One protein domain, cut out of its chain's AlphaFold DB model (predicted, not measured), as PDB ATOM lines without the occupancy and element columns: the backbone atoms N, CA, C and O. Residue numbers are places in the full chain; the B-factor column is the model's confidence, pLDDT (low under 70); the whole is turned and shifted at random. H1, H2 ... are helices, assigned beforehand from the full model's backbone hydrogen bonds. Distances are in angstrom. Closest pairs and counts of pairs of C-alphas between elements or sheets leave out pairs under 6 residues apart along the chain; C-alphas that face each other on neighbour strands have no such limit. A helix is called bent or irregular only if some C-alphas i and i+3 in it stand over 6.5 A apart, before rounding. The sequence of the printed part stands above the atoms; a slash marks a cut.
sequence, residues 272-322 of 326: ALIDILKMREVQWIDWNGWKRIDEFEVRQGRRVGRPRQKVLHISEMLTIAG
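This is residues 272 to 322 of the 326 residues of a protein of Timspurckia oligopyrenoides (UniProt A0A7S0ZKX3). One long helix, H2, is the backbone of the shape: the chain folds back from its far end through residues 304 to 313, and the short helix H3 then packs at a right angle on residues 289 to 296 of H2. A second short helix, H1, is set off beyond the beginning of H2 on a drawn-out link and packs on neither of the other two helices; residues 275 to 281 stick out. The printed part has 51 residues with three named helices, in the order H1, H2, H3 along the chain, and no named strand, and its class is all helix. It is loose, with a radius of gyration of the C-alphas of 13.4 A, and spans 43 by 17 by 12 A, a rod in outline whose length takes in H2 and, beyond the beginning of H2, the link and H1.

H2, the longest helix, holds residues 287 to 303 and measures 24.6 A from first to last C-alpha. It begins with C-alpha 287 at (172.307, 182.789, 136.391) and ends with C-alpha 303 at (193.162, 195.357, 132.879). H3 holds residues 314 to 320, with a length of 9.9 A, and C-alpha 320 is at (183.659, 183.514, 142.031). H1 holds residues 272 to 279, with a length of 10.5 A, and begins with C-alpha 272 at (161.425, 171.428, 143.355).

H2 and H3 touch, with 5 pairs of C-alphas within 8 A. Their closest C-alphas are those of Ile 293 and Ile 320, 5.8 A apart. H2 touches H3 with residues 289 to 296 alone. The lines of H2 and H3 are about perpendicular, at 90 degrees, and their centres are 11.7 A apart. H1 is apart from H2 and apart from H3. In H1, H2 and H3 every pair of O of residue i and N of residue i+4 is within hydrogen-bond range. No helix is bent or irregular.

The two C-alphas farthest apart in the domain are those of Ala 272 and Gly 305, 43.1 A apart. The first and last printed C-alphas, of Ala 272 and Gly 322, are 21.5 A apart. Residues 275 to 281, of which 275 to 279 belong to H1, stand free. The link from H1 to H2 has 7 residues and the link from H2 to H3 has 10; both are short, and there is no long link. The printed part has no cut. Its mean pLDDT is 94.2, that of H1 is 88, and no printed residue is under 70.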
ATOM      1  N   ALA A 272     161.211 172.857 143.106       84.06
ATOM      2  CA  ALA A 272     161.425 171.428 143.355       84.06
ATOM      3  C   ALA A 272     162.802 170.935 142.873       84.06
ATOM      4  O   ALA A 272     163.456 170.145 143.550       84.06
ATOM      5  N   LEU A 273     163.288 171.451 141.738       85.25
ATOM      6  CA  LEU A 273     164.629 171.139 141.242       85.25
ATOM      7  C   LEU A 273     165.726 171.638 142.194       85.25
ATOM      8  O   LEU A 273     166.682 170.917 142.459       85.25
ATOM      9  N   ILE A 274     165.583 172.854 142.724       87.12
ATOM     10  CA  ILE A 274     166.547 173.443 143.663       87.12
ATOM     11  C   ILE A 274     166.580 172.627 144.959       87.12
ATOM     12  O   ILE A 274     167.654 172.381 145.501       87.12
ATOM     13  N   ASP A 275     165.421 172.181 145.438       88.19
ATOM     14  CA  ASP A 275     165.322 171.360 146.644       88.19
ATOM     15  C   ASP A 275     166.003 169.994 146.445       88.19
ATOM     16  O   ASP A 275     166.752 169.548 147.316       88.19
ATOM     17  N   ILE A 276     165.852 169.379 145.265       88.38
ATOM     18  CA  ILE A 276     166.571 168.147 144.891       88.38
ATOM     19  C   ILE A 276     168.085 168.378 144.833       88.38
ATOM     20  O   ILE A 276     168.841 167.551 145.343       88.38
ATOM     21  N   LEU A 277     168.543 169.482 144.232       89.62
ATOM     22  CA  LEU A 277     169.973 169.805 144.152       89.62
ATOM     23  C   LEU A 277     170.591 169.973 145.545       89.62
ATOM     24  O   LEU A 277     171.664 169.429 145.796       89.62
ATOM     25  N   LYS A 278     169.888 170.649 146.463       88.88
ATOM     26  CA  LYS A 278     170.303 170.789 147.868       88.88
ATOM     27  C   LYS A 278     170.340 169.449 148.595       88.88
ATOM     28  O   LYS A 278     171.322 169.158 149.261       88.88
ATOM     29  N   MET A 279     169.290 168.636 148.455       91.25
ATOM     30  CA  MET A 279     169.208 167.313 149.087       91.25
ATOM     31  C   MET A 279     170.336 166.382 148.622       91.25
ATOM     32  O   MET A 279     170.797 165.546 149.389       91.25
ATOM     33  N   ARG A 280     170.769 166.522 147.365       90.25
ATOM     34  CA  ARG A 280     171.882 165.763 146.781       90.25
ATOM     35  C   ARG A 280     173.253 166.407 147.006       90.25
ATOM     36  O   ARG A 280     174.224 165.906 146.452       90.25
ATOM     37  N   GLU A 281     173.320 167.517 147.741       90.12
ATOM     38  CA  GLU A 281     174.559 168.255 148.027       90.12
ATOM     39  C   GLU A 281     175.357 168.621 146.758       90.12
ATOM     40  O   GLU A 281     176.586 168.669 146.747       90.12
ATOM     41  N   VAL A 282     174.653 168.895 145.656       89.06
ATOM     42  CA  VAL A 282     175.274 169.267 144.381       89.06
ATOM     43  C   VAL A 282     175.647 170.744 144.425       89.06
ATOM     44  O   VAL A 282     174.807 171.580 144.740       89.06
ATOM     45  N   GLN A 283     176.875 171.097 144.045       89.25
ATOM     46  CA  GLN A 283     177.229 172.486 143.746       89.25
ATOM     47  C   GLN A 283     176.735 172.853 142.341       89.25
ATOM     48  O   GLN A 283     177.085 172.191 141.363       89.25
ATOM     49  N   TRP A 284     175.947 173.923 142.214       90.44
ATOM     50  CA  TRP A 284     175.482 174.422 140.915       90.44
ATOM     51  C   TRP A 284     175.709 175.926 140.779       90.44
ATOM     52  O   TRP A 284     175.807 176.658 141.759       90.44
ATOM     53  N   ILE A 285     175.772 176.401 139.537       92.94
ATOM     54  CA  ILE A 285     175.901 177.823 139.224       92.94
ATOM     55  C   ILE A 285     174.573 178.286 138.633       92.94
ATOM     56  O   ILE A 285     174.160 177.829 137.570       92.94
ATOM     57  N   ASP A 286     173.889 179.183 139.342       92.12
ATOM     58  CA  ASP A 286     172.704 179.854 138.823       92.12
ATOM     59  C   ASP A 286     173.090 181.009 137.881       92.12
ATOM     60  O   ASP A 286     174.263 181.340 137.680       92.12
ATOM     61  N   TRP A 287     172.086 181.669 137.306       94.56
ATOM     62  CA  TRP A 287     172.307 182.789 136.391       94.56
ATOM     63  C   TRP A 287     173.113 183.934 137.021       94.56
ATOM     64  O   TRP A 287     173.944 184.551 136.354       94.56
ATOM     65  N   ASN A 288     172.902 184.218 138.309       96.31
ATOM     66  CA  ASN A 288     173.632 185.276 139.003       96.31
ATOM     67  C   ASN A 288     175.085 184.875 139.290       96.31
ATOM     68  O   ASN A 288     175.977 185.714 139.178       96.31
ATOM     69  N   GLY A 289     175.342 183.609 139.624       96.50
ATOM     70  CA  GLY A 289     176.686 183.047 139.741       96.50
ATOM     71  C   GLY A 289     177.448 183.113 138.422       96.50
ATOM     72  O   GLY A 289     178.581 183.589 138.400       96.50
ATOM     73  N   TRP A 290     176.802 182.748 137.311       97.69
ATOM     74  CA  TRP A 290     177.382 182.902 135.977       97.69
ATOM     75  C   TRP A 290     177.708 184.366 135.657       97.69
ATOM     76  O   TRP A 290     178.815 184.657 135.214       97.69
ATOM     77  N   LYS A 291     176.794 185.307 135.939       98.38
ATOM     78  CA  LYS A 291     177.067 186.745 135.760       98.38
ATOM     79  C   LYS A 291     178.279 187.214 136.558       98.38
ATOM     80  O   LYS A 291     179.077 187.975 136.027       98.38
ATOM     81  N   ARG A 292     178.448 186.749 137.802       98.44
ATOM     82  CA  ARG A 292     179.640 187.074 138.604       98.44
ATOM     83  C   ARG A 292     180.922 186.586 137.933       98.44
ATOM     84  O   ARG A 292     181.901 187.330 137.915       98.44
ATOM     85  N   ILE A 293     180.911 185.378 137.361       98.25
ATOM     86  CA  ILE A 293     182.039 184.853 136.575       98.25
ATOM     87  C   ILE A 293     182.282 185.737 135.350       98.25
ATOM     88  O   ILE A 293     183.396 186.218 135.173       98.25
ATOM     89  N   ASP A 294     181.254 186.014 134.548       98.44
ATOM     90  CA  ASP A 294     181.377 186.835 133.337       98.44
ATOM     91  C   ASP A 294     181.935 188.237 133.643       98.44
ATOM     92  O   ASP A 294     182.917 188.673 133.041       98.44
ATOM     93  N   GLU A 295     181.390 188.916 134.655       98.38
ATOM     94  CA  GLU A 295     181.866 190.222 135.117       98.38
ATOM     95  C   GLU A 295     183.304 190.173 135.642       98.38
ATOM     96  O   GLU A 295     184.069 191.130 135.471       98.38
ATOM     97  N   PHE A 296     183.685 189.089 136.319       98.31
ATOM     98  CA  PHE A 296     185.057 188.881 136.759       98.31
ATOM     99  C   PHE A 296     185.989 188.726 135.553       98.31
ATOM    100  O   PHE A 296     186.944 189.496 135.439       98.31
ATOM    101  N   GLU A 297     185.693 187.815 134.623       98.19
ATOM    102  CA  GLU A 297     186.509 187.560 133.431       98.19
ATOM    103  C   GLU A 297     186.685 188.821 132.571       98.19
ATOM    104  O   GLU A 297     187.801 189.138 132.146       98.19
ATOM    105  N   VAL A 298     185.603 189.573 132.339       98.44
ATOM    106  CA  VAL A 298     185.625 190.836 131.581       98.44
ATOM    107  C   VAL A 298     186.483 191.882 132.290       98.44
ATOM    108  O   VAL A 298     187.301 192.557 131.661       98.44
ATOM    109  N   ARG A 299     186.360 192.005 133.617       98.19
ATOM    110  CA  ARG A 299     187.165 192.942 134.414       98.19
ATOM    111  C   ARG A 299     188.649 192.593 134.382       98.19
ATOM    112  O   ARG A 299     189.465 193.506 134.257       98.19
ATOM    113  N   GLN A 300     189.000 191.309 134.479       97.06
ATOM    114  CA  GLN A 300     190.389 190.863 134.347       97.06
ATOM    115  C   GLN A 300     190.922 191.151 132.943       97.06
ATOM    116  O   GLN A 300     191.980 191.761 132.810       97.06
ATOM    117  N   GLY A 301     190.149 190.827 131.902       96.88
ATOM    118  CA  GLY A 301     190.513 191.128 130.517       96.88
ATOM    119  C   GLY A 301     190.773 192.618 130.287       96.88
ATOM    120  O   GLY A 301     191.810 192.987 129.734       96.88
ATOM    121  N   ARG A 302     189.895 193.495 130.790       96.62
ATOM    122  CA  ARG A 302     190.026 194.951 130.631       96.62
ATOM    123  C   ARG A 302     191.347 195.499 131.180       96.62
ATOM    124  O   ARG A 302     191.898 196.419 130.582       96.62
ATOM    125  N   ARG A 303     191.878 194.935 132.274       95.62
ATOM    126  CA  ARG A 303     193.162 195.357 132.879       95.62
ATOM    127  C   ARG A 303     194.358 195.149 131.952       95.62
ATOM    128  O   ARG A 303     195.342 195.865 132.072       95.62
ATOM    129  N   VAL A 304     194.253 194.195 131.034       93.69
ATOM    130  CA  VAL A 304     195.309 193.825 130.082       93.69
ATOM    131  C   VAL A 304     194.919 194.120 128.628       93.69
ATOM    132  O   VAL A 304     195.568 193.637 127.706       93.69
ATOM    133  N   GLY A 305     193.866 194.918 128.403       94.56
ATOM    134  CA  GLY A 305     193.435 195.332 127.062       94.56
ATOM    135  C   GLY A 305     192.745 194.236 126.242       94.56
ATOM    136  O   GLY A 305     192.819 194.246 125.015       94.56
ATOM    137  N   ARG A 306     192.090 193.279 126.906       96.31
ATOM    138  CA  ARG A 306     191.450 192.097 126.305       96.31
ATOM    139  C   ARG A 306     189.939 192.100 126.567       96.31
ATOM    140  O   ARG A 306     189.511 192.665 127.573       96.31
ATOM    141  N   PRO A 307     189.114 191.447 125.725       97.38
ATOM    142  CA  PRO A 307     187.665 191.379 125.943       97.38
ATOM    143  C   PRO A 307     187.301 190.652 127.243       97.38
ATOM    144  O   PRO A 307     186.367 191.049 127.934       97.38
ATOM    145  N   ARG A 308     188.045 189.594 127.577       97.75
ATOM    146  CA  ARG A 308     187.948 188.848 128.833       97.75
ATOM    147  C   ARG A 308     189.222 188.040 129.066       97.75
ATOM    148  O   ARG A 308     189.972 187.784 128.123       97.75
ATOM    149  N   GLN A 309     189.432 187.606 130.300       97.00
ATOM    150  CA  GLN A 309     190.415 186.587 130.651       97.00
ATOM    151  C   GLN A 309     189.682 185.428 131.320       97.00
ATOM    152  O   GLN A 309     189.125 185.604 132.401       97.00
ATOM    153  N   LYS A 310     189.658 184.274 130.643       96.62
ATOM    154  CA  LYS A 310     188.875 183.113 131.074       96.62
ATOM    155  C   LYS A 310     189.434 182.500 132.350       96.62
ATOM    156  O   LYS A 310     190.646 182.288 132.445       96.62
ATOM    157  N   VAL A 311     188.544 182.170 133.278       96.31
ATOM    158  CA  VAL A 311     188.868 181.313 134.424       96.31
ATOM    159  C   VAL A 311     188.978 179.881 133.903       96.31
ATOM    160  O   VAL A 311     188.140 179.444 133.121       96.31
ATOM    161  N   LEU A 312     190.034 179.153 134.274       95.56
ATOM    162  CA  LEU A 312     190.302 177.814 133.720       95.56
ATOM    163  C   LEU A 312     190.030 176.680 134.714       95.56
ATOM    164  O   LEU A 312     189.930 175.526 134.307       95.56
ATOM    165  N   HIS A 313     189.898 176.998 136.005       94.56
ATOM    166  CA  HIS A 313     189.692 176.015 137.064       94.56
ATOM    167  C   HIS A 313     188.266 176.076 137.608       94.56
ATOM    168  O   HIS A 313     187.784 177.136 138.000       94.56
ATOM    169  N   ILE A 314     187.611 174.914 137.687       93.50
ATOM    170  CA  ILE A 314     186.231 174.790 138.180       93.50
ATOM    171  C   ILE A 314     186.108 175.303 139.623       93.50
ATOM    172  O   ILE A 314     185.165 176.021 139.934       93.50
ATOM    173  N   SER A 315     187.074 175.000 140.494       93.75
ATOM    174  CA  SER A 315     187.079 175.473 141.888       93.75
ATOM    175  C   SER A 315     187.083 177.002 141.998       93.75
ATOM    176  O   SER A 315     186.377 177.577 142.828       93.75
ATOM    177  N   GLU A 316     187.831 177.678 141.126       94.81
ATOM    178  CA  GLU A 316     187.864 179.139 141.053       94.81
ATOM    179  C   GLU A 316     186.543 179.694 140.504       94.81
ATOM    180  O   GLU A 316     185.998 180.642 141.069       94.81
ATOM    181  N   MET A 317     185.971 179.062 139.468       95.94
ATOM    182  CA  MET A 317     184.642 179.421 138.953       95.94
ATOM    183  C   MET A 317     183.576 179.334 140.048       95.94
ATOM    184  O   MET A 317     182.794 180.267 140.203       95.94
ATOM    185  N   LEU A 318     183.568 178.253 140.834       95.00
ATOM    186  CA  LEU A 318     182.639 178.056 141.951       95.00
ATOM    187  C   LEU A 318     182.808 179.135 143.025       95.00
ATOM    188  O   LEU A 318     181.822 179.737 143.452       95.00
ATOM    189  N   THR A 319     184.054 179.447 143.388       95.19
ATOM    190  CA  THR A 319     184.374 180.507 144.355       95.19
ATOM    191  C   THR A 319     183.861 181.871 143.880       95.19
ATOM    192  O   THR A 319     183.178 182.576 144.621       95.19
ATOM    193  N   ILE A 320     184.126 182.244 142.622       96.75
ATOM    194  CA  ILE A 320     183.659 183.514 142.031       96.75
ATOM    195  C   ILE A 320     182.132 183.536 141.912       96.75
ATOM    196  O   ILE A 320     181.485 184.555 142.177       96.75
ATOM    197  N   ALA A 321     181.535 182.397 141.565       96.44
ATOM    198  CA  ALA A 321     180.095 182.209 141.564       96.44
ATOM    199  C   ALA A 321     179.494 182.241 142.976       96.44
ATOM    200  O   ALA A 321     178.275 182.184 143.088       96.44
ATOM    201  N   GLY A 322     180.280 182.395 144.045       91.62
ATOM    202  CA  GLY A 322     179.787 182.495 145.418       91.62
ATOM    203  C   GLY A 322     179.248 181.176 145.973       91.62
ATOM    204  O   GLY A 322     178.430 181.203 146.889       91.62
TER     205      GLY A 322